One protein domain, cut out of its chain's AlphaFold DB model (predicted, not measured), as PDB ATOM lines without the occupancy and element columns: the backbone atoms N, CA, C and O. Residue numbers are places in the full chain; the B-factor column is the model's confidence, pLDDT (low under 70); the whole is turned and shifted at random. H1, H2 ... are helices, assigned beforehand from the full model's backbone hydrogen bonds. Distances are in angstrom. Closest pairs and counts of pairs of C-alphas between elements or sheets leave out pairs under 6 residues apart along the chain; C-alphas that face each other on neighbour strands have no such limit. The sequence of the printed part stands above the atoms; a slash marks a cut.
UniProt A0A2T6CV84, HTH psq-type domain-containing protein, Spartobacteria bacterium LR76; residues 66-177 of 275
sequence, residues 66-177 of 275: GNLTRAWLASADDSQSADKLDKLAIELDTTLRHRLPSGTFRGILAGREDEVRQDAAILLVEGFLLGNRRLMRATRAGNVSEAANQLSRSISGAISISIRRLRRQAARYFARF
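Overview. This is residues 66 to 177 of the 275 residues of the protein "HTH psq-type domain-containing protein" of Spartobacteria bacterium LR76 (UniProt A0A2T6CV84). Long helix H5 makes the long axis; H3 crosses its middle, H4 folds back along its beginning, the end of H2 packs on H3, and short H1 touches H2 and H5. The 112 printed residues hold five named helices, H1 to H5, all helix, only just loose, close to compact: radius of gyration of the C-alphas 16.0 A, spans 52 by 28 by 23 A.

Arrangement. Start at the hub, H5, residues 144 to 175. H3, residues 113 to 128, touches its residues 154 to 166 alone, at a steep tilt of 56 degrees; closest C-alphas Ala 120 and Ala 158, 4.9 A. H4, residues 133 to 140, forms a hairpin with H5; closest C-alphas Ala 138 and Ala 147, 5.1 A. H2, residues 80 to 99, touches H3 with residues 92 to 97 alone; closest C-alphas Leu 96 and Arg 117, 6.0 A. H1, residues 66 to 71, forms a hairpin with H2; closest C-alphas Ala 71 and Lys 84, 6.7 A. Each O i to N i+4 pair is within hydrogen-bond range in H2, H4 and H5, 1 of 2 in H1, 11 of 12 in H3.

Along the chain. Find C-alpha 144 at (-1.216, 25.170, -58.160); H5 runs 46.4 A to C-alpha 175 at (-31.189, 46.006, -29.583). H2 spans 28.7 A.

Size, cuts and confidence. The printed part has no cut; H2 to H3 is a long link. Residues 66 to 82 are among those under pLDDT 70.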
ATOM      1  N   GLY A  66       2.160  30.175 -54.313       37.34
ATOM      2  CA  GLY A  66       2.898  28.912 -54.379       37.34
ATOM      3  C   GLY A  66       3.427  28.397 -53.037       37.34
ATOM      4  O   GLY A  66       3.703  27.205 -52.924       37.34
ATOM      5  N   ASN A  67       3.549  29.251 -52.014       45.75
ATOM      6  CA  ASN A  67       4.058  28.821 -50.706       45.75
ATOM      7  C   ASN A  67       2.969  28.138 -49.867       45.75
ATOM      8  O   ASN A  67       3.182  27.023 -49.388       45.75
ATOM      9  N   LEU A  68       1.768  28.727 -49.826       47.25
ATOM     10  CA  LEU A  68       0.596  28.172 -49.138       47.25
ATOM     11  C   LEU A  68       0.238  26.756 -49.623       47.25
ATOM     12  O   LEU A  68      -0.120  25.890 -48.827       47.25
ATOM     13  N   THR A  69       0.356  26.498 -50.930       48.38
ATOM     14  CA  THR A  69       0.056  25.182 -51.523       48.38
ATOM     15  C   THR A  69       1.110  24.124 -51.198       48.38
ATOM     16  O   THR A  69       0.748  22.965 -51.012       48.38
ATOM     17  N   ARG A  70       2.394  24.500 -51.083       41.09
ATOM     18  CA  ARG A  70       3.470  23.575 -50.678       41.09
ATOM     19  C   ARG A  70       3.425  23.231 -49.194       41.09
ATOM     20  O   ARG A  70       3.629  22.070 -48.858       41.09
ATOM     21  N   ALA A  71       3.133  24.200 -48.324       47.81
ATOM     22  CA  ALA A  71       2.997  23.960 -46.885       47.81
ATOM     23  C   ALA A  71       1.854  22.974 -46.571       47.81
ATOM     24  O   ALA A  71       1.973  22.149 -45.673       47.81
ATOM     25  N   TRP A  72       0.786  23.003 -47.374       50.34
ATOM     26  CA  TRP A  72      -0.347  22.076 -47.288       50.34
ATOM     27  C   TRP A  72      -0.043  20.625 -47.705       50.34
ATOM     28  O   TRP A  72      -0.826  19.734 -47.383       50.34
ATOM     29  N   LEU A  73       1.035  20.369 -48.457       48.09
ATOM     30  CA  LEU A  73       1.266  19.095 -49.158       48.09
ATOM     31  C   LEU A  73       2.128  18.070 -48.404       48.09
ATOM     32  O   LEU A  73       2.229  16.935 -48.860       48.09
ATOM     33  N   ALA A  74       2.743  18.431 -47.276       44.75
ATOM     34  CA  ALA A  74       3.716  17.577 -46.596       44.75
ATOM     35  C   ALA A  74       3.321  17.306 -45.134       44.75
ATOM     36  O   ALA A  74       3.629  18.106 -44.250       44.75
ATOM     37  N   SER A  75       2.674  16.167 -44.874       44.00
ATOM     38  CA  SER A  75       2.353  15.694 -43.519       44.00
ATOM     39  C   SER A  75       3.047  14.365 -43.199       44.00
ATOM     40  O   SER A  75       2.765  13.383 -43.884       44.00
ATOM     41  N   ALA A  76       3.901  14.366 -42.165       40.75
ATOM     42  CA  ALA A  76       4.187  13.282 -41.204       40.75
ATOM     43  C   ALA A  76       5.492  13.624 -40.448       40.75
ATOM     44  O   ALA A  76       6.557  13.249 -40.913       40.75
ATOM     45  N   ASP A  77       5.415  14.437 -39.386       46.66
ATOM     46  CA  ASP A  77       6.389  14.482 -38.271       46.66
ATOM     47  C   ASP A  77       5.973  15.579 -37.275       46.66
ATOM     48  O   ASP A  77       5.885  16.758 -37.637       46.66
ATOM     49  N   ASP A  78       5.711  15.195 -36.024       49.44
ATOM     50  CA  ASP A  78       4.975  16.004 -35.036       49.44
ATOM     51  C   ASP A  78       5.755  17.189 -34.437       49.44
ATOM     52  O   ASP A  78       5.165  18.084 -33.841       49.44
ATOM     53  N   SER A  79       7.072  17.254 -34.628       47.88
ATOM     54  CA  SER A  79       7.905  18.400 -34.228       47.88
ATOM     55  C   SER A  79       8.175  19.371 -35.386       47.88
ATOM     56  O   SER A  79       8.304  20.571 -35.166       47.88
ATOM     57  N   GLN A  80       8.164  18.896 -36.639       52.66
ATOM     58  CA  GLN A  80       8.165  19.773 -37.819       52.66
ATOM     59  C   GLN A  80       6.776  20.338 -38.137       52.66
ATOM     60  O   GLN A  80       6.659  21.270 -38.936       52.66
ATOM     61  N   SER A  81       5.717  19.744 -37.588       58.78
ATOM     62  CA  SER A  81       4.332  20.141 -37.828       58.78
ATOM     63  C   SER A  81       4.001  21.477 -37.161       58.78
ATOM     64  O   SER A  81       3.346  22.297 -37.798       58.78
ATOM     65  N   ALA A  82       4.524  21.750 -35.958       60.00
ATOM     66  CA  ALA A  82       4.312  23.012 -35.243       60.00
ATOM     67  C   ALA A  82       4.880  24.217 -36.016       60.00
ATOM     68  O   ALA A  82       4.131  25.118 -36.384       60.00
ATOM     69  N   ASP A  83       6.159  24.170 -36.403       70.12
ATOM     70  CA  ASP A  83       6.796  25.226 -37.209       70.12
ATOM     71  C   ASP A  83       6.093  25.453 -38.558       70.12
ATOM     72  O   ASP A  83       6.082  26.559 -39.110       70.12
ATOM     73  N   LYS A  84       5.527  24.388 -39.139       62.91
ATOM     74  CA  LYS A  84       4.767  24.462 -40.394       62.91
ATOM     75  C   LYS A  84       3.400  25.102 -40.173       62.91
ATOM     76  O   LYS A  84       3.000  25.911 -41.007       62.91
ATOM     77  N   LEU A  85       2.713  24.776 -39.078       67.88
ATOM     78  CA  LEU A  85       1.442  25.391 -38.693       67.88
ATOM     79  C   LEU A  85       1.617  26.879 -38.383       67.88
ATOM     80  O   LEU A  85       0.821  27.678 -38.871       67.88
ATOM     81  N   ASP A  86       2.692  27.261 -37.695       72.75
ATOM     82  CA  ASP A  86       3.016  28.662 -37.412       72.75
ATOM     83  C   ASP A  86       3.258  29.455 -38.698       72.75
ATOM     84  O   ASP A  86       2.678  30.523 -38.903       72.75
ATOM     85  N   LYS A  87       4.042  28.906 -39.636       75.25
ATOM     86  CA  LYS A  87       4.228  29.521 -40.964       75.25
ATOM     87  C   LYS A  87       2.905  29.674 -41.711       75.25
ATOM     88  O   LYS A  87       2.675  30.703 -42.344       75.25
ATOM     89  N   LEU A  88       2.031  28.675 -41.625       72.50
ATOM     90  CA  LEU A  88       0.716  28.695 -42.264       72.50
ATOM     91  C   LEU A  88      -0.196  29.760 -41.649       72.50
ATOM     92  O   LEU A  88      -0.850  30.500 -42.380       72.50
ATOM     93  N   ALA A  89      -0.203  29.868 -40.322       79.75
ATOM     94  CA  ALA A  89      -0.945  30.889 -39.596       79.75
ATOM     95  C   ALA A  89      -0.459  32.297 -39.971       79.75
ATOM     96  O   ALA A  89      -1.281  33.163 -40.269       79.75
ATOM     97  N   ILE A  90       0.861  32.504 -40.058       83.44
ATOM     98  CA  ILE A  90       1.463  33.777 -40.483       83.44
ATOM     99  C   ILE A  90       1.066  34.124 -41.923       83.44
ATOM    100  O   ILE A  90       0.658  35.256 -42.193       83.44
ATOM    101  N   GLU A  91       1.158  33.183 -42.866       81.75
ATOM    102  CA  GLU A  91       0.781  33.441 -44.263       81.75
ATOM    103  C   GLU A  91      -0.722  33.722 -44.410       81.75
ATOM    104  O   GLU A  91      -1.127  34.588 -45.197       81.75
ATOM    105  N   LEU A  92      -1.557  33.025 -43.638       84.31
ATOM    106  CA  LEU A  92      -3.001  33.213 -43.641       84.31
ATOM    107  C   LEU A  92      -3.389  34.571 -43.043       84.31
ATOM    108  O   LEU A  92      -4.160  35.295 -43.676       84.31
ATOM    109  N   ASP A  93      -2.799  34.961 -41.908       86.50
ATOM    110  CA  ASP A  93      -2.971  36.301 -41.332       86.50
ATOM    111  C   ASP A  93      -2.533  37.368 -42.336       86.50
ATOM    112  O   ASP A  93      -3.320  38.238 -42.699       86.50
ATOM    113  N   THR A  94      -1.328  37.249 -42.900       87.25
ATOM    114  CA  THR A  94      -0.802  38.204 -43.890       87.25
ATOM    115  C   THR A  94      -1.751  38.364 -45.083       87.25
ATOM    116  O   THR A  94      -2.038  39.481 -45.524       87.25
ATOM    117  N   THR A  95      -2.298  37.254 -45.583       87.06
ATOM    118  CA  THR A  95      -3.263  37.268 -46.689       87.06
ATOM    119  C   THR A  95      -4.564  37.962 -46.288       87.06
ATOM    120  O   THR A  95      -5.097  38.767 -47.057       87.06
ATOM    121  N   LEU A  96      -5.072  37.696 -45.084       89.00
ATOM    122  CA  LEU A  96      -6.262  38.354 -44.553       89.00
ATOM    123  C   LEU A  96      -6.034  39.849 -44.328       89.00
ATOM    124  O   LEU A  96      -6.906  40.634 -44.686       89.00
ATOM    125  N   ARG A  97      -4.868  40.271 -43.825       90.50
ATOM    126  CA  ARG A  97      -4.527  41.695 -43.670       90.50
ATOM    127  C   ARG A  97      -4.472  42.428 -44.998       90.50
ATOM    128  O   ARG A  97      -4.901  43.572 -45.083       90.50
ATOM    129  N   HIS A  98      -3.969  41.767 -46.034       89.44
ATOM    130  CA  HIS A  98      -3.941  42.338 -47.373       89.44
ATOM    131  C   HIS A  98      -5.347  42.445 -47.983       89.44
ATOM    132  O   HIS A  98      -5.669  43.428 -48.646       89.44
ATOM    133  N   ARG A  99      -6.201  41.440 -47.753       87.12
ATOM    134  CA  ARG A  99      -7.586  41.413 -48.251       87.12
ATOM    135  C   ARG A  99      -8.525  42.331 -47.481       87.12
ATOM    136  O   ARG A  99      -9.490  42.823 -48.059       87.12
ATOM    137  N   LEU A 100      -8.249  42.526 -46.200       89.50
ATOM    138  CA  LEU A 100      -9.007  43.363 -45.293       89.50
ATOM    139  C   LEU A 100      -8.032  44.233 -44.478       89.50
ATOM    140  O   LEU A 100      -7.674  43.886 -43.343       89.50
ATOM    141  N   PRO A 101      -7.553  45.341 -45.069       88.06
ATOM    142  CA  PRO A 101      -6.704  46.285 -44.361       88.06
ATOM    143  C   PRO A 101      -7.495  47.016 -43.270       88.06
ATOM    144  O   PRO A 101      -8.718  47.148 -43.340       88.06
ATOM    145  N   SER A 102      -6.798  47.501 -42.247       86.94
ATOM    146  CA  SER A 102      -7.416  48.282 -41.171       86.94
ATOM    147  C   SER A 102      -8.040  49.574 -41.720       86.94
ATOM    148  O   SER A 102      -7.497  50.181 -42.644       86.94
ATOM    149  N   GLY A 103      -9.187  49.988 -41.172       80.31
ATOM    150  CA  GLY A 103      -9.934  51.163 -41.644       80.31
ATOM    151  C   GLY A 103     -10.751  50.933 -42.921       80.31
ATOM    152  O   GLY A 103     -11.231  51.894 -43.525       80.31
ATOM    153  N   THR A 104     -10.911  49.676 -43.352       84.75
ATOM    154  CA  THR A 104     -11.777  49.327 -44.491       84.75
ATOM    155  C   THR A 104     -13.253  49.486 -44.142       84.75
ATOM    156  O   THR A 104     -14.056  49.885 -44.990       84.75
ATOM    157  N   PHE A 105     -13.640  49.157 -42.910       76.62
ATOM    158  CA  PHE A 105     -15.024  49.239 -42.481       76.62
ATOM    159  C   PHE A 105     -15.394  50.634 -41.993       76.62
ATOM    160  O   PHE A 105     -14.588  51.416 -41.497       76.62
ATOM    161  N   ARG A 106     -16.682  50.933 -42.145       75.75
ATOM    162  CA  ARG A 106     -17.344  52.143 -41.659       75.75
ATOM    163  C   ARG A 106     -18.588  51.733 -40.863       75.75
ATOM    164  O   ARG A 106     -19.038  50.590 -40.969       75.75
ATOM    165  N   GLY A 107     -19.157  52.664 -40.100       74.88
ATOM    166  CA  GLY A 107     -20.365  52.413 -39.303       74.88
ATOM    167  C   GLY A 107     -20.099  51.471 -38.125       74.88
ATOM    168  O   GLY A 107     -19.044  51.559 -37.506       74.88
ATOM    169  N   ILE A 108     -21.024  50.550 -37.836       69.88
ATOM    170  CA  ILE A 108     -20.955  49.662 -36.655       69.88
ATOM    171  C   ILE A 108     -19.725  48.745 -36.611       69.88
ATOM    172  O   ILE A 108     -19.364  48.216 -35.564       69.88
ATOM    173  N   LEU A 109     -19.112  48.506 -37.771       79.75
ATOM    174  CA  LEU A 109     -17.932  47.657 -37.896       79.75
ATOM    175  C   LEU A 109     -16.627  48.457 -37.966       79.75
ATOM    176  O   LEU A 109     -15.573  47.847 -38.125       79.75
ATOM    177  N   ALA A 110     -16.675  49.790 -37.891       80.62
ATOM    178  CA  ALA A 110     -15.469  50.611 -37.915       80.62
ATOM    179  C   ALA A 110     -14.542  50.221 -36.754       80.62
ATOM    180  O   ALA A 110     -14.963  50.208 -35.599       80.62
ATOM    181  N   GLY A 111     -13.290  49.880 -37.067       85.31
ATOM    182  CA  GLY A 111     -12.303  49.436 -36.079       85.31
ATOM    183  C   GLY A 111     -12.402  47.957 -35.688       85.31
ATOM    184  O   GLY A 111     -11.604  47.504 -34.876       85.31
ATOM    185  N   ARG A 112     -13.345  47.189 -36.257       87.56
ATOM    186  CA  ARG A 112     -13.513  45.745 -35.988       87.56
ATOM    187  C   ARG A 112     -12.909  44.853 -37.073       87.56
ATOM    188  O   ARG A 112     -13.247  43.674 -37.176       87.56
ATOM    189  N   GLU A 113     -12.031  45.395 -37.913       91.44
ATOM    190  CA  GLU A 113     -11.335  44.641 -38.959       91.44
ATOM    191  C   GLU A 113     -10.520  43.486 -38.379       91.44
ATOM    192  O   GLU A 113     -10.532  42.394 -38.940       91.44
ATOM    193  N   ASP A 114      -9.863  43.704 -37.239       91.12
ATOM    194  CA  ASP A 114      -9.051  42.689 -36.562       91.12
ATOM    195  C   ASP A 114      -9.900  41.494 -36.131       91.12
ATOM    196  O   ASP A 114      -9.532  40.349 -36.385       91.12
ATOM    197  N   GLU A 115     -11.088  41.762 -35.593       91.75
ATOM    198  CA  GLU A 115     -12.039  40.728 -35.195       91.75
ATOM    199  C   GLU A 115     -12.564  39.954 -36.405       91.75
ATOM    200  O   GLU A 115     -12.624  38.728 -36.374       91.75
ATOM    201  N   VAL A 116     -12.879  40.642 -37.511       90.94
ATOM    202  CA  VAL A 116     -13.282  39.970 -38.758       90.94
ATOM    203  C   VAL A 116     -12.159  39.080 -39.286       90.94
ATOM    204  O   VAL A 116     -12.445  37.974 -39.751       90.94
ATOM    205  N   ARG A 117     -10.898  39.532 -39.232       93.25
ATOM    206  CA  ARG A 117      -9.739  38.730 -39.653       93.25
ATOM    207  C   ARG A 117      -9.576  37.500 -38.770       93.25
ATOM    208  O   ARG A 117      -9.432  36.406 -39.308       93.25
ATOM    209  N   GLN A 118      -9.669  37.655 -37.454       90.31
ATOM    210  CA  GLN A 118      -9.565  36.540 -36.516       90.31
ATOM    211  C   GLN A 118     -10.683  35.508 -36.736       90.31
ATOM    212  O   GLN A 118     -10.392  34.327 -36.923       90.31
ATOM    213  N   ASP A 119     -11.942  35.946 -36.830       90.50
ATOM    214  CA  ASP A 119     -13.081  35.060 -37.111       90.50
ATOM    215  C   ASP A 119     -12.933  34.365 -38.474       90.50
ATOM    216  O   ASP A 119     -13.244  33.182 -38.627       90.50
ATOM    217  N   ALA A 120     -12.459  35.088 -39.495       89.94
ATOM    218  CA  ALA A 120     -12.231  34.515 -40.819       89.94
ATOM    219  C   ALA A 120     -11.110  33.466 -40.803       89.94
ATOM    220  O   ALA A 120     -11.242  32.439 -41.469       89.94
ATOM    221  N   ALA A 121     -10.038  33.696 -40.040       88.81
ATOM    222  CA  ALA A 121      -8.960  32.732 -39.865       88.81
ATOM    223  C   ALA A 121      -9.463  31.445 -39.202       88.81
ATOM    224  O   ALA A 121      -9.203  30.357 -39.716       88.81
ATOM    225  N   ILE A 122     -10.267  31.570 -38.143       86.56
ATOM    226  CA  ILE A 122     -10.894  30.431 -37.464       86.56
ATOM    227  C   ILE A 122     -11.776  29.647 -38.445       86.56
ATOM    228  O   ILE A 122     -11.579  28.448 -38.616       86.56
ATOM    229  N   LEU A 123     -12.668  30.315 -39.186       85.31
ATOM    230  CA  LEU A 123     -13.536  29.657 -40.177       85.31
ATOM    231  C   LEU A 123     -12.761  28.935 -41.290       85.31
ATOM    232  O   LEU A 123     -13.201  27.890 -41.790       85.31
ATOM    233  N   LEU A 124     -11.626  29.500 -41.708       85.25
ATOM    234  CA  LEU A 124     -10.741  28.892 -42.698       85.25
ATOM    235  C   LEU A 124     -10.142  27.587 -42.182       85.25
ATOM    236  O   LEU A 124     -10.176  26.588 -42.907       85.25
ATOM    237  N   VAL A 125      -9.667  27.592 -40.938       79.75
ATOM    238  CA  VAL A 125      -9.087  26.420 -40.278       79.75
ATOM    239  C   VAL A 125     -10.157  25.368 -39.962       79.75
ATOM    240  O   VAL A 125      -9.971  24.203 -40.301       79.75
ATOM    241  N   GLU A 126     -11.300  25.761 -39.397       71.38
ATOM    242  CA  GLU A 126     -12.328  24.838 -38.891       71.38
ATOM    243  C   GLU A 126     -13.089  24.071 -39.980       71.38
ATOM    244  O   GLU A 126     -13.540  22.951 -39.741       71.38
ATOM    245  N   GLY A 127     -13.274  24.631 -41.180       61.12
ATOM    246  CA  GLY A 127     -14.138  23.956 -42.159       61.12
ATOM    247  C   GLY A 127     -14.019  24.388 -43.608       61.12
ATOM    248  O   GLY A 127     -14.279  23.578 -44.501       61.12
ATOM    249  N   PHE A 128     -13.592  25.619 -43.888       64.19
ATOM    250  CA  PHE A 128     -13.502  26.082 -45.275       64.19
ATOM    251  C   PHE A 128     -12.351  25.445 -46.049       64.19
ATOM    252  O   PHE A 128     -12.495  25.210 -47.248       64.19
ATOM    253  N   LEU A 129     -11.232  25.137 -45.393       66.75
ATOM    254  CA  LEU A 129     -10.119  24.461 -46.049       66.75
ATOM    255  C   LEU A 129     -10.230  22.932 -45.926       66.75
ATOM    256  O   LEU A 129     -10.106  22.235 -46.934       66.75
ATOM    257  N   LEU A 130     -10.564  22.414 -44.738       63.66
ATOM    258  CA  LEU A 130     -10.698  20.971 -44.485       63.66
ATOM    259  C   LEU A 130     -11.892  20.335 -45.225       63.66
ATOM    260  O   LEU A 130     -11.802  19.209 -45.714       63.66
ATOM    261  N   GLY A 131     -13.004  21.061 -45.385       67.31
ATOM    262  CA  GLY A 131     -14.200  20.578 -46.088       67.31
ATOM    263  C   GLY A 131     -14.160  20.739 -47.614       67.31
ATOM    264  O   GLY A 131     -15.008  20.188 -48.327       67.31
ATOM    265  N   ASN A 132     -13.190  21.480 -48.164       77.88
ATOM    266  CA  ASN A 132     -13.177  21.825 -49.584       77.88
ATOM    267  C   ASN A 132     -12.550  20.713 -50.441       77.88
ATOM    268  O   ASN A 132     -11.369  20.718 -50.790       77.88
ATOM    269  N   ARG A 133     -13.396  19.766 -50.868       81.25
ATOM    270  CA  ARG A 133     -13.015  18.639 -51.743       81.25
ATOM    271  C   ARG A 133     -12.372  19.057 -53.070       81.25
ATOM    272  O   ARG A 133     -11.716  18.229 -53.703       81.25
ATOM    273  N   ARG A 134     -12.618  20.282 -53.551       81.56
ATOM    274  CA  ARG A 134     -12.005  20.795 -54.787       81.56
ATOM    275  C   ARG A 134     -10.592  21.285 -54.524       81.56
ATOM    276  O   ARG A 134      -9.707  20.926 -55.289       81.56
ATOM    277  N   LEU A 135     -10.390  22.006 -53.421       79.88
ATOM    278  CA  LEU A 135      -9.062  22.390 -52.953       79.88
ATOM    279  C   LEU A 135      -8.200  21.143 -52.743       79.88
ATOM    280  O   LEU A 135      -7.176  21.011 -53.396       79.88
ATOM    281  N   MET A 136      -8.670  20.165 -51.960       80.25
ATOM    282  CA  MET A 136      -7.919  18.923 -51.728       80.25
ATOM    283  C   MET A 136      -7.570  18.177 -53.023       80.25
ATOM    284  O   MET A 136      -6.454  17.682 -53.164       80.25
ATOM    285  N   ARG A 137      -8.500  18.098 -53.987       84.12
ATOM    286  CA  ARG A 137      -8.225  17.477 -55.292       84.12
ATOM    287  C   ARG A 137      -7.186  18.247 -56.096       84.12
ATOM    288  O   ARG A 137      -6.284  17.620 -56.636       84.12
ATOM    289  N   ALA A 138      -7.306  19.570 -56.174       82.38
ATOM    290  CA  ALA A 138      -6.359  20.413 -56.898       82.38
ATOM    291  C   ALA A 138      -4.952  20.319 -56.297       82.38
ATOM    292  O   ALA A 138      -3.982  20.167 -57.035       82.38
ATOM    293  N   THR A 139      -4.864  20.312 -54.967       77.69
ATOM    294  CA  THR A 139      -3.614  20.150 -54.223       77.69
ATOM    295  C   THR A 139      -2.988  18.779 -54.485       77.69
ATOM    296  O   THR A 139      -1.836  18.715 -54.897       77.69
ATOM    297  N   ARG A 140      -3.754  17.680 -54.364       80.81
ATOM    298  CA  ARG A 140      -3.268  16.316 -54.672       80.81
ATOM    299  C   ARG A 140      -2.836  16.143 -56.128       80.81
ATOM    300  O   ARG A 140      -1.906  15.398 -56.398       80.81
ATOM    301  N   ALA A 141      -3.502  16.826 -57.055       83.69
ATOM    302  CA  ALA A 141      -3.155  16.812 -58.473       83.69
ATOM    303  C   ALA A 141      -1.963  17.727 -58.821       83.69
ATOM    304  O   ALA A 141      -1.612  17.834 -59.992       83.69
ATOM    305  N   GLY A 142      -1.380  18.442 -57.847       81.25
ATOM    306  CA  GLY A 142      -0.301  19.403 -58.085       81.25
ATOM    307  C   GLY A 142      -0.724  20.629 -58.908       81.25
ATOM    308  O   GLY A 142       0.127  21.373 -59.393       81.25
ATOM    309  N   ASN A 143      -2.028  20.871 -59.077       86.62
ATOM    310  CA  ASN A 143      -2.537  21.993 -59.859       86.62
ATOM    311  C   ASN A 143      -2.576  23.266 -59.002       86.62
ATOM    312  O   ASN A 143      -3.594  23.614 -58.397       86.62
ATOM    313  N   VAL A 144      -1.440  23.965 -58.973       81.12
ATOM    314  CA  VAL A 144      -1.216  25.170 -58.160       81.12
ATOM    315  C   VAL A 144      -2.231  26.276 -58.469       81.12
ATOM    316  O   VAL A 144      -2.730  26.922 -57.552       81.12
ATOM    317  N   SER A 145      -2.576  26.475 -59.745       79.75
ATOM    318  CA  SER A 145      -3.515  27.525 -60.170       79.75
ATOM    319  C   SER A 145      -4.925  27.277 -59.628       79.75
ATOM    320  O   SER A 145      -5.543  28.163 -59.032       79.75
ATOM    321  N   GLU A 146      -5.421  26.046 -59.761       81.19
ATOM    322  CA  GLU A 146      -6.752  25.699 -59.260       81.19
ATOM    323  C   GLU A 146      -6.802  25.719 -57.728       81.19
ATOM    324  O   GLU A 146      -7.762  26.230 -57.147       81.19
ATOM    325  N   ALA A 147      -5.754  25.241 -57.056       77.81
ATOM    326  CA  ALA A 147      -5.669  25.297 -55.601       77.81
ATOM    327  C   ALA A 147      -5.669  26.751 -55.086       77.81
ATOM    328  O   ALA A 147      -6.429  27.078 -54.172       77.81
ATOM    329  N   ALA A 148      -4.914  27.650 -55.726       78.25
ATOM    330  CA  ALA A 148      -4.915  29.076 -55.399       78.25
ATOM    331  C   ALA A 148      -6.301  29.719 -55.594       78.25
ATOM    332  O   ALA A 148      -6.767  30.478 -54.739       78.25
ATOM    333  N   ASN A 149      -7.003  29.374 -56.678       82.25
ATOM    334  CA  ASN A 149      -8.362  29.854 -56.932       82.25
ATOM    335  C   ASN A 149      -9.356  29.390 -55.859       82.25
ATOM    336  O   ASN A 149     -10.160  30.190 -55.369       82.25
ATOM    337  N   GLN A 150      -9.309  28.112 -55.472       83.69
ATOM    338  CA  GLN A 150     -10.188  27.576 -54.430       83.69
ATOM    339  C   GLN A 150      -9.891  28.191 -53.058       83.69
ATOM    340  O   GLN A 150     -10.824  28.501 -52.312       83.69
ATOM    341  N   LEU A 151      -8.620  28.434 -52.747       83.44
ATOM    342  CA  LEU A 151      -8.203  29.089 -51.511       83.44
ATOM    343  C   LEU A 151      -8.689  30.546 -51.456       83.44
ATOM    344  O   LEU A 151      -9.329  30.946 -50.489       83.44
ATOM    345  N   SER A 152      -8.515  31.309 -52.539       84.25
ATOM    346  CA  SER A 152      -9.022  32.686 -52.669       84.25
ATOM    347  C   SER A 152     -10.543  32.780 -52.461       84.25
ATOM    348  O   SER A 152     -11.039  33.642 -51.726       84.25
ATOM    349  N   ARG A 153     -11.307  31.850 -53.055       85.56
ATOM    350  CA  ARG A 153     -12.765  31.754 -52.852       85.56
ATOM    351  C   ARG A 153     -13.132  31.435 -51.409       85.56
ATOM    352  O   ARG A 153     -14.067  32.030 -50.880       85.56
ATOM    353  N   SER A 154     -12.392  30.524 -50.787       87.75
ATOM    354  CA  SER A 154     -12.608  30.129 -49.395       87.75
ATOM    355  C   SER A 154     -12.366  31.307 -48.450       87.75
ATOM    356  O   SER A 154     -13.212  31.589 -47.609       87.75
ATOM    357  N   ILE A 155     -11.286  32.070 -48.665       87.94
ATOM    358  CA  ILE A 155     -10.974  33.296 -47.909       87.94
ATOM    359  C   ILE A 155     -12.090  34.329 -48.055       87.94
ATOM    360  O   ILE A 155     -12.574  34.877 -47.066       87.94
ATOM    361  N   SER A 156     -12.547  34.563 -49.285       87.50
ATOM    362  CA  SER A 156     -13.612  35.535 -49.556       87.50
ATOM    363  C   SER A 156     -14.932  35.135 -48.883       87.50
ATOM    364  O   SER A 156     -15.645  35.980 -48.334       87.50
ATOM    365  N   GLY A 157     -15.244  33.834 -48.894       86.25
ATOM    366  CA  GLY A 157     -16.398  33.263 -48.205       86.25
ATOM    367  C   GLY A 157     -16.310  33.417 -46.688       86.25
ATOM    368  O   GLY A 157     -17.264  33.898 -46.078       86.25
ATOM    369  N   ALA A 158     -15.161  33.077 -46.099       89.56
ATOM    370  CA  ALA A 158     -14.919  33.200 -44.664       89.56
ATOM    371  C   ALA A 158     -15.088  34.649 -44.189       89.56
ATOM    372  O   ALA A 158     -15.922  34.900 -43.324       89.56
ATOM    373  N   ILE A 159     -14.419  35.614 -44.835       90.62
ATOM    374  CA  ILE A 159     -14.557  37.047 -44.520       90.62
ATOM    375  C   ILE A 159     -16.028  37.487 -44.578       90.62
ATOM    376  O   ILE A 159     -16.523  38.139 -43.663       90.62
ATOM    377  N   SER A 160     -16.754  37.103 -45.633       87.25
ATOM    378  CA  SER A 160     -18.163  37.487 -45.801       87.25
ATOM    379  C   SER A 160     -19.055  36.951 -44.675       87.25
ATOM    380  O   SER A 160     -19.966  37.641 -44.211       87.25
ATOM    381  N   ILE A 161     -18.801  35.719 -44.222       87.94
ATOM    382  CA  ILE A 161     -19.529  35.106 -43.107       87.94
ATOM    383  C   ILE A 161     -19.176  35.803 -41.793       87.94
ATOM    384  O   ILE A 161     -20.097  36.136 -41.044       87.94
ATOM    385  N   SER A 162     -17.895  36.075 -41.537       90.62
ATOM    386  CA  SER A 162     -17.423  36.790 -40.345       90.62
ATOM    387  C   SER A 162     -18.052  38.177 -40.238       90.62
ATOM    388  O   SER A 162     -18.661  38.498 -39.221       90.62
ATOM    389  N   ILE A 163     -18.046  38.960 -41.324       87.19
ATOM    390  CA  ILE A 163     -18.719  40.270 -41.388       87.19
ATOM    391  C   ILE A 163     -20.201  40.133 -41.031       87.19
ATOM    392  O   ILE A 163     -20.723  40.890 -40.215       87.19
ATOM    393  N   ARG A 164     -20.904  39.159 -41.624       82.56
ATOM    394  CA  ARG A 164     -22.332  38.941 -41.352       82.56
ATOM    395  C   ARG A 164     -22.580  38.553 -39.889       82.56
ATOM    396  O   ARG A 164     -23.571  39.004 -39.315       82.56
ATOM    397  N   ARG A 165     -21.724  37.719 -39.291       86.88
ATOM    398  CA  ARG A 165     -21.824  37.319 -37.878       86.88
ATOM    399  C   ARG A 165     -21.597  38.509 -36.952       86.88
ATOM    400  O   ARG A 165     -22.456  38.769 -36.112       86.88
ATOM    401  N   LEU A 166     -20.524  39.262 -37.170       86.12
ATOM    402  CA  LEU A 166     -20.188  40.446 -36.383       86.12
ATOM    403  C   LEU A 166     -21.258  41.533 -36.491       86.12
ATOM    404  O   LEU A 166     -21.663  42.069 -35.465       86.12
ATOM    405  N   ARG A 167     -21.820  41.781 -37.685       80.88
ATOM    406  CA  ARG A 167     -22.985  42.675 -37.842       80.88
ATOM    407  C   ARG A 167     -24.171  42.219 -37.007       80.88
ATOM    408  O   ARG A 167     -24.747  43.017 -36.284       80.88
ATOM    409  N   ARG A 168     -24.525  40.930 -37.059       79.12
ATOM    410  CA  ARG A 168     -25.643  40.387 -36.268       79.12
ATOM    411  C   ARG A 168     -25.398  40.489 -34.765       79.12
ATOM    412  O   ARG A 168     -26.333  40.767 -34.024       79.12
ATOM    413  N   GLN A 169     -24.176  40.231 -34.303       78.44
ATOM    414  CA  GLN A 169     -23.824  40.362 -32.889       78.44
ATOM    415  C   GLN A 169     -23.898  41.815 -32.430       78.44
ATOM    416  O   GLN A 169     -24.499  42.097 -31.398       78.44
ATOM    417  N   ALA A 170     -23.333  42.725 -33.220       72.88
ATOM    418  CA  ALA A 170     -23.338  44.141 -32.912       72.88
ATOM    419  C   ALA A 170     -24.783  44.680 -32.908       72.88
ATOM    420  O   ALA A 170     -25.213  45.250 -31.913       72.88
ATOM    421  N   ALA A 171     -25.592  44.344 -33.916       68.56
ATOM    422  CA  ALA A 171     -27.022  44.654 -33.953       68.56
ATOM    423  C   ALA A 171     -27.796  44.136 -32.724       68.56
ATOM    424  O   ALA A 171     -28.599  44.859 -32.141       68.56
ATOM    425  N   ARG A 172     -27.536  42.895 -32.281       68.81
ATOM    426  CA  ARG A 172     -28.146  42.335 -31.058       68.81
ATOM    427  C   ARG A 172     -27.737  43.091 -29.800       68.81
ATOM    428  O   ARG A 172     -28.549  43.216 -28.891       68.81
ATOM    429  N   TYR A 173     -26.490  43.550 -29.729       65.75
ATOM    430  CA  TYR A 173     -26.018  44.364 -28.616       65.75
ATOM    431  C   TYR A 173     -26.777  45.692 -28.564       65.75
ATOM    432  O   TYR A 173     -27.316  46.025 -27.517       65.75
ATOM    433  N   PHE A 174     -26.928  46.388 -29.695       59.03
ATOM    434  CA  PHE A 174     -27.703  47.633 -29.753       59.03
ATOM    435  C   PHE A 174     -29.193  47.436 -29.449       59.03
ATOM    436  O   PHE A 174     -29.776  48.251 -28.741       59.03
ATOM    437  N   ALA A 175     -29.794  46.327 -29.890       57.38
ATOM    438  CA  ALA A 175     -31.189  46.006 -29.583       57.38
ATOM    439  C   ALA A 175     -31.464  45.843 -28.073       57.38
ATOM    440  O   ALA A 175     -32.575  46.105 -27.630       57.38
ATOM    441  N   ARG A 176     -30.467  45.453 -27.259       52.69
ATOM    442  CA  ARG A 176     -30.629  45.333 -25.792       52.69
ATOM    443  C   ARG A 176     -30.788  46.672 -25.077       52.69
ATOM    444  O   ARG A 176     -31.262  46.685 -23.948       52.69
ATOM    445  N   PHE A 177     -30.375  47.767 -25.707       49.31
ATOM    446  CA  PHE A 177     -30.481  49.114 -25.147       49.31
ATOM    447  C   PHE A 177     -31.649  49.905 -25.743       49.31
ATOM    448  O   PHE A 177     -31.791  51.088 -25.441       49.31
TER     449      PHE A 177